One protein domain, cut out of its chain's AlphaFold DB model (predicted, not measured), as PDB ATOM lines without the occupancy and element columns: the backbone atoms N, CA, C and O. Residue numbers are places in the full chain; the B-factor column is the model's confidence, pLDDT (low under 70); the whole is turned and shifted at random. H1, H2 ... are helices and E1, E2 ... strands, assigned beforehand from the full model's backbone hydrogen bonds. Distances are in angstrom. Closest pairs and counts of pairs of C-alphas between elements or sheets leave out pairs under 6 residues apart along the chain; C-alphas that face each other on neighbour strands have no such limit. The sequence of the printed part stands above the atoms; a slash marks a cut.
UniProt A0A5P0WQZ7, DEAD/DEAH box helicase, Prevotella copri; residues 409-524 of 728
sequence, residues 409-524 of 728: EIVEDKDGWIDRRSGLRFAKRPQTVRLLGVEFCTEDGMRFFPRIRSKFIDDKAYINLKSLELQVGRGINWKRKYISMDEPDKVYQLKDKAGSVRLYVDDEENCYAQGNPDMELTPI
ATOM      1  N   GLU A 409     302.465  91.188  25.868       71.62
ATOM      2  CA  GLU A 409     302.481  91.157  27.328       71.62
ATOM      3  C   GLU A 409     301.246  90.437  27.896       71.62
ATOM      4  O   GLU A 409     300.110  90.631  27.453       71.62
ATOM      5  N   ILE A 410     301.481  89.633  28.934       80.88
ATOM      6  CA  ILE A 410     300.432  89.151  29.832       80.88
ATOM      7  C   ILE A 410     300.086  90.300  30.776       80.88
ATOM      8  O   ILE A 410     300.932  90.737  31.563       80.88
ATOM      9  N   VAL A 411     298.849  90.784  30.703       83.38
ATOM     10  CA  VAL A 411     298.387  91.939  31.482       83.38
ATOM     11  C   VAL A 411     297.182  91.578  32.337       83.38
ATOM     12  O   VAL A 411     296.385  90.713  31.975       83.38
ATOM     13  N   GLU A 412     297.050  92.260  33.467       85.88
ATOM     14  CA  GLU A 412     295.871  92.191  34.325       85.88
ATOM     15  C   GLU A 412     294.897  93.310  33.942       85.88
ATOM     16  O   GLU A 412     295.291  94.471  33.794       85.88
ATOM     17  N   ASP A 413     293.626  92.961  33.766       84.94
ATOM     18  CA  ASP A 413     292.515  93.891  33.610       84.94
ATOM     19  C   ASP A 413     291.391  93.571  34.614       84.94
ATOM     20  O   ASP A 413     291.535  92.743  35.514       84.94
ATOM     21  N   LYS A 414     290.259  94.272  34.499       85.00
ATOM     22  CA  LYS A 414     289.104  94.111  35.398       85.00
ATOM     23  C   LYS A 414     288.497  92.696  35.396       85.00
ATOM     24  O   LYS A 414     287.817  92.345  36.353       85.00
ATOM     25  N   ASP A 415     288.731  91.916  34.339       82.12
ATOM     26  CA  ASP A 415     288.141  90.596  34.104       82.12
ATOM     27  C   ASP A 415     289.181  89.467  34.295       82.12
ATOM     28  O   ASP A 415     288.947  88.325  33.893       82.12
ATOM     29  N   GLY A 416     290.336  89.774  34.904       88.75
ATOM     30  CA  GLY A 416     291.414  88.830  35.204       88.75
ATOM     31  C   GLY A 416     292.676  89.080  34.379       88.75
ATOM     32  O   GLY A 416     293.009  90.211  34.037       88.75
ATOM     33  N   TRP A 417     293.407  88.013  34.069       90.38
ATOM     34  CA  TRP A 417     294.645  88.073  33.294       90.38
ATOM     35  C   TRP A 417     294.377  87.716  31.835       90.38
ATOM     36  O   TRP A 417     293.664  86.758  31.550       90.38
ATOM     37  N   ILE A 418     294.961  88.457  30.897       90.44
ATOM     38  CA  ILE A 418     294.884  88.166  29.463       90.44
ATOM     39  C   ILE A 418     296.288  88.058  28.878       90.44
ATOM     40  O   ILE A 418     297.115  88.958  29.035       90.44
ATOM     41  N   ASP A 419     296.553  86.951  28.187       88.62
ATOM     42  CA  ASP A 419     297.710  86.844  27.308       88.62
ATOM     43  C   ASP A 419     297.357  87.500  25.975       88.62
ATOM     44  O   ASP A 419     296.632  86.926  25.166       88.62
ATOM     45  N   ARG A 420     297.848  88.718  25.733       85.75
ATOM     46  CA  ARG A 420     297.518  89.461  24.509       85.75
ATOM     47  C   ARG A 420     298.045  88.802  23.229       85.75
ATOM     48  O   ARG A 420     297.492  89.066  22.163       85.75
ATOM     49  N   ARG A 421     299.043  87.914  23.348       84.94
ATOM     50  CA  ARG A 421     299.599  87.142  22.230       84.94
ATOM     51  C   ARG A 421     298.592  86.124  21.696       84.94
ATOM     52  O   ARG A 421     298.265  86.138  20.516       84.94
ATOM     53  N   SER A 422     298.067  85.259  22.564       87.75
ATOM     54  CA  SER A 422     297.054  84.255  22.190       87.75
ATOM     55  C   SER A 422     295.618  84.791  22.208       87.75
ATOM     56  O   SER A 422     294.747  84.245  21.537       87.75
ATOM     57  N   GLY A 423     295.355  85.854  22.970       88.31
ATOM     58  CA  GLY A 423     294.012  86.347  23.281       88.31
ATOM     59  C   GLY A 423     293.303  85.568  24.397       88.31
ATOM     60  O   GLY A 423     292.138  85.846  24.679       88.31
ATOM     61  N   LEU A 424     293.976  84.603  25.036       91.25
ATOM     62  CA  LEU A 424     293.390  83.763  26.081       91.25
ATOM     63  C   LEU A 424     293.326  84.478  27.432       91.25
ATOM     64  O   LEU A 424     294.215  85.252  27.794       91.25
ATOM     65  N   ARG A 425     292.267  84.176  28.192       91.88
ATOM     66  CA  ARG A 425     292.024  84.717  29.532       91.88
ATOM     67  C   ARG A 425     292.248  83.674  30.619       91.88
ATOM     68  O   ARG A 425     291.977  82.491  30.433       91.88
ATOM     69  N   PHE A 426     292.704  84.165  31.761       90.75
ATOM     70  CA  PHE A 426     293.202  83.402  32.891       90.75
ATOM     71  C   PHE A 426     292.706  84.046  34.195       90.75
ATOM     72  O   PHE A 426     292.676  85.269  34.337       90.75
ATOM     73  N   ALA A 427     292.276  83.225  35.149       87.31
ATOM     74  CA  ALA A 427     291.828  83.672  36.466       87.31
ATOM     75  C   ALA A 427     293.002  84.077  37.374       87.31
ATOM     76  O   ALA A 427     292.850  84.916  38.260       87.31
ATOM     77  N   LYS A 428     294.175  83.472  37.170       85.62
ATOM     78  CA  LYS A 428     295.436  83.800  37.845       85.62
ATOM     79  C   LYS A 428     296.456  84.216  36.800       85.62
ATOM     80  O   LYS A 428     296.344  83.826  35.646       85.62
ATOM     81  N   ARG A 429     297.492  84.951  37.207       84.31
ATOM     82  CA  ARG A 429     298.604  85.276  36.311       84.31
ATOM     83  C   ARG A 429     299.204  83.980  35.743       84.31
ATOM     84  O   ARG A 429     299.789  83.221  36.521       84.31
ATOM     85  N   PRO A 430     299.072  83.703  34.434       87.12
ATOM     86  CA  PRO A 430     299.687  82.526  33.850       87.12
ATOM     87  C   PRO A 430     301.203  82.726  33.781       87.12
ATOM     88  O   PRO A 430     301.695  83.845  33.621       87.12
ATOM     89  N   GLN A 431     301.952  81.634  33.883       81.25
ATOM     90  CA  GLN A 431     303.394  81.629  33.665       81.25
ATOM     91  C   GLN A 431     303.700  81.251  32.221       81.25
ATOM     92  O   GLN A 431     303.101  80.317  31.679       81.25
ATOM     93  N   THR A 432     304.649  81.957  31.613       80.44
ATOM     94  CA  THR A 432     305.157  81.619  30.284       80.44
ATOM     95  C   THR A 432     306.268  80.585  30.406       80.44
ATOM     96  O   THR A 432     307.215  80.756  31.170       80.44
ATOM     97  N   VAL A 433     306.186  79.522  29.616       75.25
ATOM     98  CA  VAL A 433     307.229  78.505  29.495       75.25
ATOM     99  C   VAL A 433     307.531  78.240  28.032       75.25
ATOM    100  O   VAL A 433     306.674  78.418  27.170       75.25
ATOM    101  N   ARG A 434     308.747  77.782  27.738       73.19
ATOM    102  CA  ARG A 434     309.127  77.389  26.381       73.19
ATOM    103  C   ARG A 434     309.398  75.895  26.322       73.19
ATOM    104  O   ARG A 434     310.385  75.414  26.883       73.19
ATOM    105  N   LEU A 435     308.523  75.183  25.624       76.06
ATOM    106  CA  LEU A 435     308.550  73.733  25.475       76.06
ATOM    107  C   LEU A 435     308.617  73.412  23.988       76.06
ATOM    108  O   LEU A 435     307.828  73.928  23.205       76.06
ATOM    109  N   LEU A 436     309.572  72.575  23.592       71.75
ATOM    110  CA  LEU A 436     309.716  72.108  22.213       71.75
ATOM    111  C   LEU A 436     309.811  73.266  21.201       71.75
ATOM    112  O   LEU A 436     309.200  73.239  20.148       71.75
ATOM    113  N   GLY A 437     310.521  74.343  21.551       69.69
ATOM    114  CA  GLY A 437     310.674  75.521  20.685       69.69
ATOM    115  C   GLY A 437     309.469  76.473  20.632       69.69
ATOM    116  O   GLY A 437     309.657  77.620  20.205       69.69
ATOM    117  N   VAL A 438     308.310  76.062  21.150       78.50
ATOM    118  CA  VAL A 438     307.048  76.818  21.202       78.50
ATOM    119  C   VAL A 438     306.864  77.455  22.582       78.50
ATOM    120  O   VAL A 438     307.240  76.882  23.609       78.50
ATOM    121  N   GLU A 439     306.316  78.668  22.620       81.88
ATOM    122  CA  GLU A 439     305.944  79.322  23.876       81.88
ATOM    123  C   GLU A 439     304.537  78.919  24.304       81.88
ATOM    124  O   GLU A 439     303.599  78.927  23.509       81.88
ATOM    125  N   PHE A 440     304.390  78.601  25.583       87.75
ATOM    126  CA  PHE A 440     303.129  78.248  26.210       87.75
ATOM    127  C   PHE A 440     302.877  79.137  27.417       87.75
ATOM    128  O   PHE A 440     303.817  79.552  28.092       87.75
ATOM    129  N   CYS A 441     301.611  79.368  27.731       90.06
ATOM    130  CA  CYS A 441     301.183  79.898  29.014       90.06
ATOM    131  C   CYS A 441     300.460  78.811  29.822       90.06
ATOM    132  O   CYS A 441     299.776  77.948  29.265       90.06
ATOM    133  N   THR A 442     300.630  78.823  31.142       88.94
ATOM    134  CA  THR A 442     299.972  77.876  32.052       88.94
ATOM    135  C   THR A 442     299.699  78.509  33.414       88.94
ATOM    136  O   THR A 442     300.550  79.200  33.967       88.94
ATOM    137  N   GLU A 443     298.510  78.277  33.968       87.19
ATOM    138  CA  GLU A 443     298.144  78.734  35.321       87.19
ATOM    139  C   GLU A 443     298.418  77.689  36.408       87.19
ATOM    140  O   GLU A 443     298.525  78.030  37.585       87.19
ATOM    141  N   ASP A 444     298.459  76.409  36.029       81.69
ATOM    142  CA  ASP A 444     298.429  75.269  36.950       81.69
ATOM    143  C   ASP A 444     299.570  74.267  36.732       81.69
ATOM    144  O   ASP A 444     299.725  73.334  37.520       81.69
ATOM    145  N   GLY A 445     300.367  74.443  35.674       79.69
ATOM    146  CA  GLY A 445     301.450  73.535  35.292       79.69
ATOM    147  C   GLY A 445     300.991  72.194  34.729       79.69
ATOM    148  O   GLY A 445     301.812  71.306  34.510       79.69
ATOM    149  N   MET A 446     299.692  72.043  34.477       81.06
ATOM    150  CA  MET A 446     299.080  70.834  33.931       81.06
ATOM    151  C   MET A 446     298.528  71.079  32.528       81.06
ATOM    152  O   MET A 446     298.611  70.197  31.671       81.06
ATOM    153  N   ARG A 447     297.971  72.272  32.294       88.88
ATOM    154  CA  ARG A 447     297.399  72.712  31.019       88.88
ATOM    155  C   ARG A 447     298.288  73.790  30.413       88.88
ATOM    156  O   ARG A 447     298.424  74.877  30.971       88.88
ATOM    157  N   PHE A 448     298.890  73.475  29.275       91.50
ATOM    158  CA  PHE A 448     299.776  74.350  28.522       91.50
ATOM    159  C   PHE A 448     299.045  74.853  27.283       91.50
ATOM    160  O   PHE A 448     298.630  74.070  26.431       91.50
ATOM    161  N   PHE A 449     298.889  76.164  27.180       93.44
ATOM    162  CA  PHE A 449     298.207  76.812  26.068       93.44
ATOM    163  C   PHE A 449     299.251  77.447  25.151       93.44
ATOM    164  O   PHE A 449     300.030  78.261  25.644       93.44
ATOM    165  N   PRO A 450     299.329  77.072  23.860       92.62
ATOM    166  CA  PRO A 450     300.256  77.715  22.935       92.62
ATOM    167  C   PRO A 450     299.995  79.221  22.885       92.62
ATOM    168  O   PRO A 450     298.855  79.646  22.689       92.62
ATOM    169  N   ARG A 451     301.043  80.032  23.024       90.75
ATOM    170  CA  ARG A 451     300.952  81.490  22.889       90.75
ATOM    171  C   ARG A 451     300.986  81.883  21.413       90.75
ATOM    172  O   ARG A 451     301.924  82.520  20.951       90.75
ATOM    173  N   ILE A 452     299.980  81.437  20.665       88.69
ATOM    174  CA  ILE A 452     299.851  81.648  19.222       88.69
ATOM    175  C   ILE A 452     298.471  82.227  18.943       88.69
ATOM    176  O   ILE A 452     297.463  81.684  19.400       88.69
ATOM    177  N   ARG A 453     298.415  83.312  18.169       87.69
ATOM    178  CA  ARG A 453     297.150  83.877  17.709       87.69
ATOM    179  C   ARG A 453     296.634  83.063  16.527       87.69
ATOM    180  O   ARG A 453     297.159  83.180  15.431       87.69
ATOM    181  N   SER A 454     295.610  82.250  16.756       90.69
ATOM    182  CA  SER A 454     294.981  81.423  15.720       90.69
ATOM    183  C   SER A 454     293.508  81.203  16.044       90.69
ATOM    184  O   SER A 454     293.133  81.132  17.217       90.69
ATOM    185  N   LYS A 455     292.667  81.032  15.015       91.88
ATOM    186  CA  LYS A 455     291.241  80.701  15.198       91.88
ATOM    187  C   LYS A 455     291.039  79.301  15.785       91.88
ATOM    188  O   LYS A 455     289.944  78.966  16.230       91.88
ATOM    189  N   PHE A 456     292.090  78.480  15.780       92.94
ATOM    190  CA  PHE A 456     292.094  77.142  16.355       92.94
ATOM    191  C   PHE A 456     292.521  77.120  17.831       92.94
ATOM    192  O   PHE A 456     292.451  76.058  18.447       92.94
ATOM    193  N   ILE A 457     292.964  78.236  18.419       91.38
ATOM    194  CA  ILE A 457     293.381  78.299  19.828       91.38
ATOM    195  C   ILE A 457     292.278  78.941  20.677       91.38
ATOM    196  O   ILE A 457     291.974  80.121  20.541       91.38
ATOM    197  N   ASP A 458     291.690  78.141  21.569       89.00
ATOM    198  CA  ASP A 458     290.666  78.535  22.539       89.00
ATOM    199  C   ASP A 458     290.988  77.991  23.950       89.00
ATOM    200  O   ASP A 458     292.027  77.363  24.185       89.00
ATOM    201  N   ASP A 459     290.084  78.205  24.906       85.88
ATOM    202  CA  ASP A 459     290.200  77.738  26.296       85.88
ATOM    203  C   ASP A 459     290.193  76.199  26.447       85.88
ATOM    204  O   ASP A 459     290.543  75.658  27.503       85.88
ATOM    205  N   LYS A 460     289.864  75.461  25.383       87.50
ATOM    206  CA  LYS A 460     289.872  73.990  25.322       87.50
ATOM    207  C   LYS A 460     291.069  73.443  24.548       87.50
ATOM    208  O   LYS A 460     291.364  72.242  24.649       87.50
ATOM    209  N   ALA A 461     291.798  74.293  23.830       87.75
ATOM    210  CA  ALA A 461     292.945  73.951  22.998       87.75
ATOM    211  C   ALA A 461     294.252  73.732  23.779       87.75
ATOM    212  O   ALA A 461     295.320  73.690  23.170       87.75
ATOM    213  N   TYR A 462     294.199  73.523  25.098       91.25
ATOM    214  CA  TYR A 462     295.388  73.192  25.882       91.25
ATOM    215  C   TYR A 462     295.965  71.814  25.536       91.25
ATOM    216  O   TYR A 462     295.233  70.847  25.267       91.25
ATOM    217  N   ILE A 463     297.286  71.738  25.647       90.56
ATOM    218  CA  ILE A 463     298.097  70.525  25.636       90.56
ATOM    219  C   ILE A 463     298.409  70.171  27.086       90.56
ATOM    220  O   ILE A 463     298.744  71.047  27.882       90.56
ATOM    221  N   ASN A 464     298.272  68.906  27.464       86.69
ATOM    222  CA  ASN A 464     298.697  68.483  28.792       86.69
ATOM    223  C   ASN A 464     300.158  68.030  28.797       86.69
ATOM    224  O   ASN A 464     300.756  67.755  27.755       86.69
ATOM    225  N   LEU A 465     300.715  67.937  30.001       79.31
ATOM    226  CA  LEU A 465     302.109  67.577  30.204       79.31
ATOM    227  C   LEU A 465     302.498  66.253  29.528       79.31
ATOM    228  O   LEU A 465     303.514  66.187  28.841       79.31
ATOM    229  N   LYS A 466     301.666  65.211  29.670       77.81
ATOM    230  CA  LYS A 466     301.942  63.902  29.062       77.81
ATOM    231  C   LYS A 466     301.902  63.919  27.547       77.81
ATOM    232  O   LYS A 466     302.769  63.319  26.922       77.81
ATOM    233  N   SER A 467     300.974  64.663  26.955       83.56
ATOM    234  CA  SER A 467     300.956  64.853  25.507       83.56
ATOM    235  C   SER A 467     302.266  65.481  25.037       83.56
ATOM    236  O   SER A 467     302.809  65.027  24.041       83.56
ATOM    237  N   LEU A 468     302.802  66.481  25.745       83.62
ATOM    238  CA  LEU A 468     304.076  67.118  25.381       83.62
ATOM    239  C   LEU A 468     305.288  66.181  25.525       83.62
ATOM    240  O   LEU A 468     306.213  66.265  24.725       83.62
ATOM    241  N   GLU A 469     305.289  65.274  26.504       77.44
ATOM    242  CA  GLU A 469     306.358  64.274  26.678       77.44
ATOM    243  C   GLU A 469     306.379  63.205  25.586       77.44
ATOM    244  O   GLU A 469     307.438  62.667  25.270       77.44
ATOM    245  N   LEU A 470     305.215  62.897  25.018       80.25
ATOM    246  CA  LEU A 470     305.018  61.811  24.060       80.25
ATOM    247  C   LEU A 470     305.081  62.277  22.596       80.25
ATOM    248  O   LEU A 470     304.713  61.523  21.693       80.25
ATOM    249  N   GLN A 471     305.525  63.514  22.351       84.00
ATOM    250  CA  GLN A 471     305.631  64.067  21.003       84.00
ATOM    251  C   GLN A 471     306.678  63.324  20.171       84.00
ATOM    252  O   GLN A 471     307.788  63.047  20.624       84.00
ATOM    253  N   VAL A 472     306.313  63.039  18.924       77.06
ATOM    254  CA  VAL A 472     307.169  62.431  17.903       77.06
ATOM    255  C   VAL A 472     306.982  63.189  16.595       77.06
ATOM    256  O   VAL A 472     305.878  63.643  16.289       77.06
ATOM    257  N   GLY A 473     308.035  63.292  15.795       77.81
ATOM    258  CA  GLY A 473     307.996  63.977  14.508       77.81
ATOM    259  C   GLY A 473     308.647  65.356  14.533       77.81
ATOM    260  O   GLY A 473     309.301  65.763  15.491       77.81
ATOM    261  N   ARG A 474     308.417  66.109  13.456       80.25
ATOM    262  CA  ARG A 474     308.873  67.493  13.253       80.25
ATOM    263  C   ARG A 474     307.912  68.549  13.808       80.25
ATOM    264  O   ARG A 474     307.853  69.667  13.307       80.25
ATOM    265  N   GLY A 475     307.097  68.210  14.801       85.62
ATOM    266  CA  GLY A 475     306.101  69.138  15.331       85.62
ATOM    267  C   GLY A 475     305.383  68.629  16.567       85.62
ATOM    268  O   GLY A 475     305.609  67.506  17.012       85.62
ATOM    269  N   ILE A 476     304.512  69.476  17.106       88.56
ATOM    270  CA  ILE A 476     303.680  69.184  18.275       88.56
ATOM    271  C   ILE A 476     302.272  68.854  17.791       88.56
ATOM    272  O   ILE A 476     301.640  69.692  17.157       88.56
ATOM    273  N   ASN A 477     301.760  67.665  18.101       88.25
ATOM    274  CA  ASN A 477     300.413  67.221  17.756       88.25
ATOM    275  C   ASN A 477     299.552  66.991  19.009       88.25
ATOM    276  O   ASN A 477     299.983  66.330  19.955       88.25
ATOM    277  N   TRP A 478     298.325  67.515  19.017       89.62
ATOM    278  CA  TRP A 478     297.343  67.288  20.087       89.62
ATOM    279  C   TRP A 478     295.929  67.597  19.595       89.62
ATOM    280  O   TRP A 478     295.755  68.552  18.853       89.62
ATOM    281  N   LYS A 479     294.887  66.863  20.016       83.25
ATOM    282  CA  LYS A 479     293.468  67.215  19.757       83.25
ATOM    283  C   LYS A 479     293.194  67.682  18.313       83.25
ATOM    284  O   LYS A 479     292.546  68.710  18.089       83.25
ATOM    285  N   ARG A 480     293.718  66.935  17.331       89.31
ATOM    286  CA  ARG A 480     293.654  67.241  15.885       89.31
ATOM    287  C   ARG A 480     294.365  68.534  15.450       89.31
ATOM    288  O   ARG A 480     294.124  68.990  14.345       89.31
ATOM    289  N   LYS A 481     295.221  69.125  16.266       92.81
ATOM    290  CA  LYS A 481     296.037  70.301  15.952       92.81
ATOM    291  C   LYS A 481     297.490  69.898  15.779       92.81
ATOM    292  O   LYS A 481     297.924  68.877  16.316       92.81
ATOM    293  N   TYR A 482     298.221  70.701  15.027       92.75
ATOM    294  CA  TYR A 482     299.631  70.511  14.759       92.75
ATOM    295  C   TYR A 482     300.349  71.860  14.718       92.75
ATOM    296  O   TYR A 482     299.875  72.788  14.072       92.75
ATOM    297  N   ILE A 483     301.485  71.966  15.398       91.56
ATOM    298  CA  ILE A 483     302.427  73.082  15.250       91.56
ATOM    299  C   ILE A 483     303.692  72.516  14.617       91.56
ATOM    300  O   ILE A 483     304.285  71.581  15.162       91.56
ATOM    301  N   SER A 484     304.089  73.070  13.473       86.50
ATOM    302  CA  SER A 484     305.346  72.707  12.816       86.50
ATOM    303  C   SER A 484     306.522  73.325  13.565       86.50
ATOM    304  O   SER A 484     306.455  74.481  13.971       86.50
ATOM    305  N   MET A 485     307.627  72.596  13.719       76.19
ATOM    306  CA  MET A 485     308.848  73.175  14.298       76.19
ATOM    307  C   MET A 485     309.512  74.205  13.385       76.19
ATOM    308  O   MET A 485     310.209  75.095  13.875       76.19
ATOM    309  N   ASP A 486     309.281  74.094  12.078       75.75
ATOM    310  CA  ASP A 486     309.772  75.049  11.086       75.75
ATOM    311  C   ASP A 486     308.982  76.372  11.152       75.75
ATOM    312  O   ASP A 486     309.513  77.439  10.847       75.75
ATOM    313  N   GLU A 487     307.736  76.310  11.640       80.06
ATOM    314  CA  GLU A 487     306.821  77.445  11.806       80.06
ATOM    315  C   GLU A 487     306.126  77.394  13.183       80.06
ATOM    316  O   GLU A 487     304.920  77.144  13.279       80.06
ATOM    317  N   PRO A 488     306.873  77.619  14.280       78.50
ATOM    318  CA  PRO A 488     306.392  77.388  15.645       78.50
ATOM    319  C   PRO A 488     305.321  78.384  16.110       78.50
ATOM    320  O   PRO A 488     304.746  78.199  17.178       78.50
ATOM    321  N   ASP A 489     305.066  79.429  15.322       80.06
ATOM    322  CA  ASP A 489     304.079  80.477  15.587       80.06
ATOM    323  C   ASP A 489     302.799  80.299  14.744       80.06
ATOM    324  O   ASP A 489     301.976  81.208  14.673       80.06
ATOM    325  N   LYS A 490     302.609  79.135  14.102       88.00
ATOM    326  CA  LYS A 490     301.422  78.810  13.296       88.00
ATOM    327  C   LYS A 490     300.792  77.492  13.749       88.00
ATOM    328  O   LYS A 490     301.486  76.529  14.078       88.00
ATOM    329  N   VAL A 491     299.459  77.447  13.760       93.62
ATOM    330  CA  VAL A 491     298.683  76.256  14.135       93.62
ATOM    331  C   VAL A 491     297.934  75.729  12.922       93.62
ATOM    332  O   VAL A 491     297.261  76.465  12.206       93.62
ATOM    333  N   TYR A 492     298.026  74.421  12.736       95.06
ATOM    334  CA  TYR A 492     297.379  73.670  11.679       95.06
ATOM    335  C   TYR A 492     296.309  72.754  12.274       95.06
ATOM    336  O   TYR A 492     296.555  72.062  13.263       95.06
ATOM    337  N   GLN A 493     295.126  72.693  11.670       95.19
ATOM    338  CA  GLN A 493     294.021  71.842  12.108       95.19
ATOM    339  C   GLN A 493     293.861  70.659  11.147       95.19
ATOM    340  O   GLN A 493     293.693  70.825   9.944       95.19
ATOM    341  N   LEU A 494     293.899  69.436  11.675       93.12
ATOM    342  CA  LEU A 494     293.694  68.202  10.924       93.12
ATOM    343  C   LEU A 494     292.246  68.147  10.428       93.12
ATOM    344  O   LEU A 494     291.309  67.976  11.222       93.12
ATOM    345  N   LYS A 495     292.094  68.241   9.110       91.62
ATOM    346  CA  LYS A 495     290.828  68.183   8.383       91.62
ATOM    347  C   LYS A 495     290.413  66.739   8.128       91.62
ATOM    348  O   LYS A 495     289.317  66.360   8.531       91.62
ATOM    349  N   ASP A 496     291.310  65.935   7.556       87.69
ATOM    350  CA  ASP A 496     291.016  64.557   7.143       87.69
ATOM    351  C   ASP A 496     292.278  63.664   7.075       87.69
ATOM    352  O   ASP A 496     293.406  64.134   7.265       87.69
ATOM    353  N   LYS A 497     292.097  62.361   6.827       84.88
ATOM    354  CA  LYS A 497     293.160  61.379   6.576       84.88
ATOM    355  C   LYS A 497     292.876  60.593   5.295       84.88
ATOM    356  O   LYS A 497     291.883  59.880   5.206       84.88
ATOM    357  N   ALA A 498     293.806  60.643   4.345       79.19
ATOM    358  CA  ALA A 498     293.769  59.863   3.113       79.19
ATOM    359  C   ALA A 498     294.776  58.703   3.204       79.19
ATOM    360  O   ALA A 498     295.964  58.848   2.902       79.19
ATOM    361  N   GLY A 499     294.316  57.541   3.676       78.88
ATOM    362  CA  GLY A 499     295.197  56.414   3.988       78.88
ATOM    363  C   GLY A 499     296.144  56.753   5.146       78.88
ATOM    364  O   GLY A 499     295.690  57.080   6.242       78.88
ATOM    365  N   SER A 500     297.457  56.683   4.915       76.75
ATOM    366  CA  SER A 500     298.478  57.099   5.891       76.75
ATOM    367  C   SER A 500     298.757  58.607   5.890       76.75
ATOM    368  O   SER A 500     299.329  59.109   6.857       76.75
ATOM    369  N   VAL A 501     298.327  59.334   4.851       88.06
ATOM    370  CA  VAL A 501     298.563  60.776   4.696       88.06
ATOM    371  C   VAL A 501     297.555  61.575   5.525       88.06
ATOM    372  O   VAL A 501     296.351  61.315   5.493       88.06
ATOM    373  N   ARG A 502     298.044  62.572   6.263       91.56
ATOM    374  CA  ARG A 502     297.246  63.515   7.059       91.56
ATOM    375  C   ARG A 502     297.063  64.826   6.303       91.56
ATOM    376  O   ARG A 502     298.028  65.326   5.729       91.56
ATOM    377  N   LEU A 503     295.851  65.379   6.353       93.00
ATOM    378  CA  LEU A 503     295.494  66.643   5.711       93.00
ATOM    379  C   LEU A 503     295.205  67.709   6.750       93.00
ATOM    380  O   LEU A 503     294.315  67.543   7.585       93.00
ATOM    381  N   TYR A 504     295.933  68.808   6.667       95.00
ATOM    382  CA  TYR A 504     295.806  69.940   7.564       95.00
ATOM    383  C   TYR A 504     295.330  71.182   6.824       95.00
ATOM    384  O   TYR A 504     295.531  71.306   5.618       95.00
ATOM    385  N   VAL A 505     294.722  72.100   7.566       95.38
ATOM    386  CA  VAL A 505     294.428  73.462   7.118       95.38
ATOM    387  C   VAL A 505     294.997  74.482   8.088       95.38
ATOM    388  O   VAL A 505     295.119  74.189   9.281       95.38
ATOM    389  N   ASP A 506     295.350  75.657   7.587       94.62
ATOM    390  CA  ASP A 506     295.745  76.797   8.411       94.62
ATOM    391  C   ASP A 506     294.582  77.773   8.679       94.62
ATOM    392  O   ASP A 506     293.421  77.505   8.352       94.62
ATOM    393  N   ASP A 507     294.884  78.904   9.326       92.06
ATOM    394  CA  ASP A 507     293.897  79.943   9.636       92.06
ATOM    395  C   ASP A 507     293.238  80.548   8.379       92.06
ATOM    396  O   ASP A 507     292.096  81.007   8.458       92.06
ATOM    397  N   GLU A 508     293.898  80.483   7.223       93.56
ATOM    398  CA  GLU A 508     293.431  80.995   5.928       93.56
ATOM    399  C   GLU A 508     292.714  79.928   5.075       93.56
ATOM    400  O   GLU A 508     292.297  80.218   3.959       93.56
ATOM    401  N   GLU A 509     292.509  78.714   5.606       92.75
ATOM    402  CA  GLU A 509     291.942  77.548   4.900       92.75
ATOM    403  C   GLU A 509     292.829  76.969   3.778       92.75
ATOM    404  O   GLU A 509     292.373  76.127   2.994       92.75
ATOM    405  N   ASN A 510     294.115  77.328   3.735       93.81
ATOM    406  CA  ASN A 510     295.074  76.702   2.827       93.81
ATOM    407  C   ASN A 510     295.311  75.248   3.254       93.81
ATOM    408  O   ASN A 510     295.479  74.960   4.441       93.81
ATOM    409  N   CYS A 511     295.320  74.313   2.299       93.56
ATOM    410  CA  CYS A 511     295.441  72.883   2.575       93.56
ATOM    411  C   CYS A 511     296.896  72.399   2.497       93.56
ATOM    412  O   CYS A 511     297.659  72.792   1.619       93.56
ATOM    413  N   TYR A 512     297.265  71.486   3.396       94.62
ATOM    414  CA  TYR A 512     298.605  70.910   3.486       94.62
ATOM    415  C   TYR A 512     298.534  69.396   3.693       94.62
ATOM    416  O   TYR A 512     297.727  68.906   4.485       94.62
ATOM    417  N   ALA A 513     299.408  68.647   3.024       93.75
ATOM    418  CA  ALA A 513     299.551  67.205   3.193       93.75
ATOM    419  C   ALA A 513     300.826  66.846   3.961       93.75
ATOM    420  O   ALA A 513     301.887  67.444   3.775       93.75
ATOM    421  N   GLN A 514     300.722  65.815   4.799       92.81
ATOM    422  CA  GLN A 514     301.841  65.233   5.531       92.81
ATOM    423  C   GLN A 514     301.750  63.706   5.504       92.81
ATOM    424  O   GLN A 514     300.808  63.122   6.041       92.81
ATOM    425  N   GLY A 515     302.747  63.043   4.913       87.94
ATOM    426  CA  GLY A 515     302.810  61.579   4.849       87.94
ATOM    427  C   GLY A 515     302.962  60.915   6.222       87.94
ATOM    428  O   GLY A 515     302.161  60.067   6.599       87.94
ATOM    429  N   ASN A 516     303.964  61.324   7.002       86.00
ATOM    430  CA  ASN A 516     304.176  60.866   8.376       86.00
ATOM    431  C   ASN A 516     304.711  62.021   9.251       86.00
ATOM    432  O   ASN A 516     305.085  63.056   8.699       86.00
ATOM    433  N   PRO A 517     304.738  61.881  10.591       84.19
ATOM    434  CA  PRO A 517     305.148  62.968  11.484       84.19
ATOM    435  C   PRO A 517     306.577  63.490  11.266       84.19
ATOM    436  O   PRO A 517     306.858  64.621  11.651       84.19
ATOM    437  N   ASP A 518     307.472  62.717  10.645       81.44
ATOM    438  CA  ASP A 518     308.869  63.107  10.388       81.44
ATOM    439  C   ASP A 518     309.017  63.927   9.100       81.44
ATOM    440  O   ASP A 518     310.097  64.449   8.814       81.44
ATOM    441  N   MET A 519     307.950  64.022   8.303       85.06
ATOM    442  CA  MET A 519     307.928  64.766   7.051       85.06
ATOM    443  C   MET A 519     307.382  66.180   7.235       85.06
ATOM    444  O   MET A 519     306.480  66.431   8.037       85.06
ATOM    445  N   GLU A 520     307.919  67.087   6.426       87.44
ATOM    446  CA  GLU A 520     307.457  68.469   6.306       87.44
ATOM    447  C   GLU A 520     306.030  68.531   5.746       87.44
ATOM    448  O   GLU A 520     305.600  67.664   4.972       87.44
ATOM    449  N   LEU A 521     305.303  69.580   6.134       90.12
ATOM    450  CA  LEU A 521     304.020  69.919   5.528       90.12
ATOM    451  C   LEU A 521     304.249  70.394   4.094       90.12
ATOM    452  O   LEU A 521     305.064  71.274   3.842       90.12
ATOM    453  N   THR A 522     303.516  69.812   3.149       92.75
ATOM    454  CA  THR A 522     303.557  70.215   1.740       92.75
ATOM    455  C   THR A 522     302.242  70.907   1.383       92.75
ATOM    456  O   THR A 522     301.200  70.283   1.588       92.75
ATOM    457  N   PRO A 523     302.253  72.156   0.883       92.94
ATOM    458  CA  PRO A 523     301.044  72.821   0.398       92.94
ATOM    459  C   PRO A 523     300.378  72.006  -0.715       92.94
ATOM    460  O   PRO A 523     301.074  71.440  -1.560       92.94
ATOM    461  N   ILE A 524     299.048  71.933  -0.702       91.44
ATOM    462  CA  ILE A 524     298.241  71.261  -1.724       91.44
ATOM    463  C   ILE A 524     297.078  72.174  -2.102       91.44
ATOM    464  O   ILE A 524     296.231  72.482  -1.264       91.44
TER     465      ILE A 524
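This is residues 409 to 524 of the 728 residues of the protein "DEAD/DEAH box helicase" of Prevotella copri (UniProt A0A5P0WQZ7). What does the model look like? Three antiparallel sheets follow one another along an elongated body: E7 to E12, curled like part of a barrel, at one end, the small sheet E4 E5 E6 between, and the small sheet E1 E2 E3 at the other end. The short helix H1 sits to one side, between E6 and E7. How is it built? The printed part has 116 residues, under half in named elements, mostly strand: E1 to E6, H1, then E7 to E12. It is compact, with a radius of gyration of the C-alphas of 14.7 A, and spans 48 by 29 by 21 A.

How does the largest sheet run? E7, residues 475 to 478, E8, 481 to 484, E9, 492 to 498, E10, 501 to 505, E11, 511 to 514, and E12, 522 to 524, form a meander, each strand the antiparallel neighbour of the one before. The sheet is strongly twisted, and from edge to edge the way across it turns by 99 degrees. Within hydrogen-bond range are N 483 and O 476, 2.9 A, N 492 and O 482, 2.8 A, N 503 and O 496, 2.9 A, N 504 and O 512, 2.8 A, and N 513 and O 522, 2.8 A. What are the smaller sheets? E4, residues 431 to 435, E5, 438 to 442, and E6, 447 to 450, form a second meander, with N 433 and O 440 at 2.8 A and N 441 and O 449 at 2.8 A. E1, residues 410 to 413, E2, 416 to 419, and E3, 424 to 426, form a third, with N 411 and O 418 at 3.0 A and N 417 and O 426 at 2.9 A. Where is the helix? H1, residues 465 to 469, only grazes the largest sheet; its closest C-alphas to E7 are those of Ser 467 and Trp 478, 7.0 A apart. Its O i to N i+4 pair is within hydrogen-bond range.

Where do the elements begin and end? E1 begins at C-alpha 410, (300.432, 89.151, 29.832), and E12 ends at C-alpha 524, (298.241, 71.261, -1.724). Which strands are longest? E9 measures 16.6 A from first to last C-alpha, E10 13.6 A and E5 13.0 A.

How large is it? The two C-alphas farthest apart, those of Lys 414 and Gly 499, are 49.4 A apart. Is it continuous and confident? The printed part has no cut; E6 to H1 is a long link of 14 residues. Mean pLDDT of the printed part is 86.5, with residue 437 under 70.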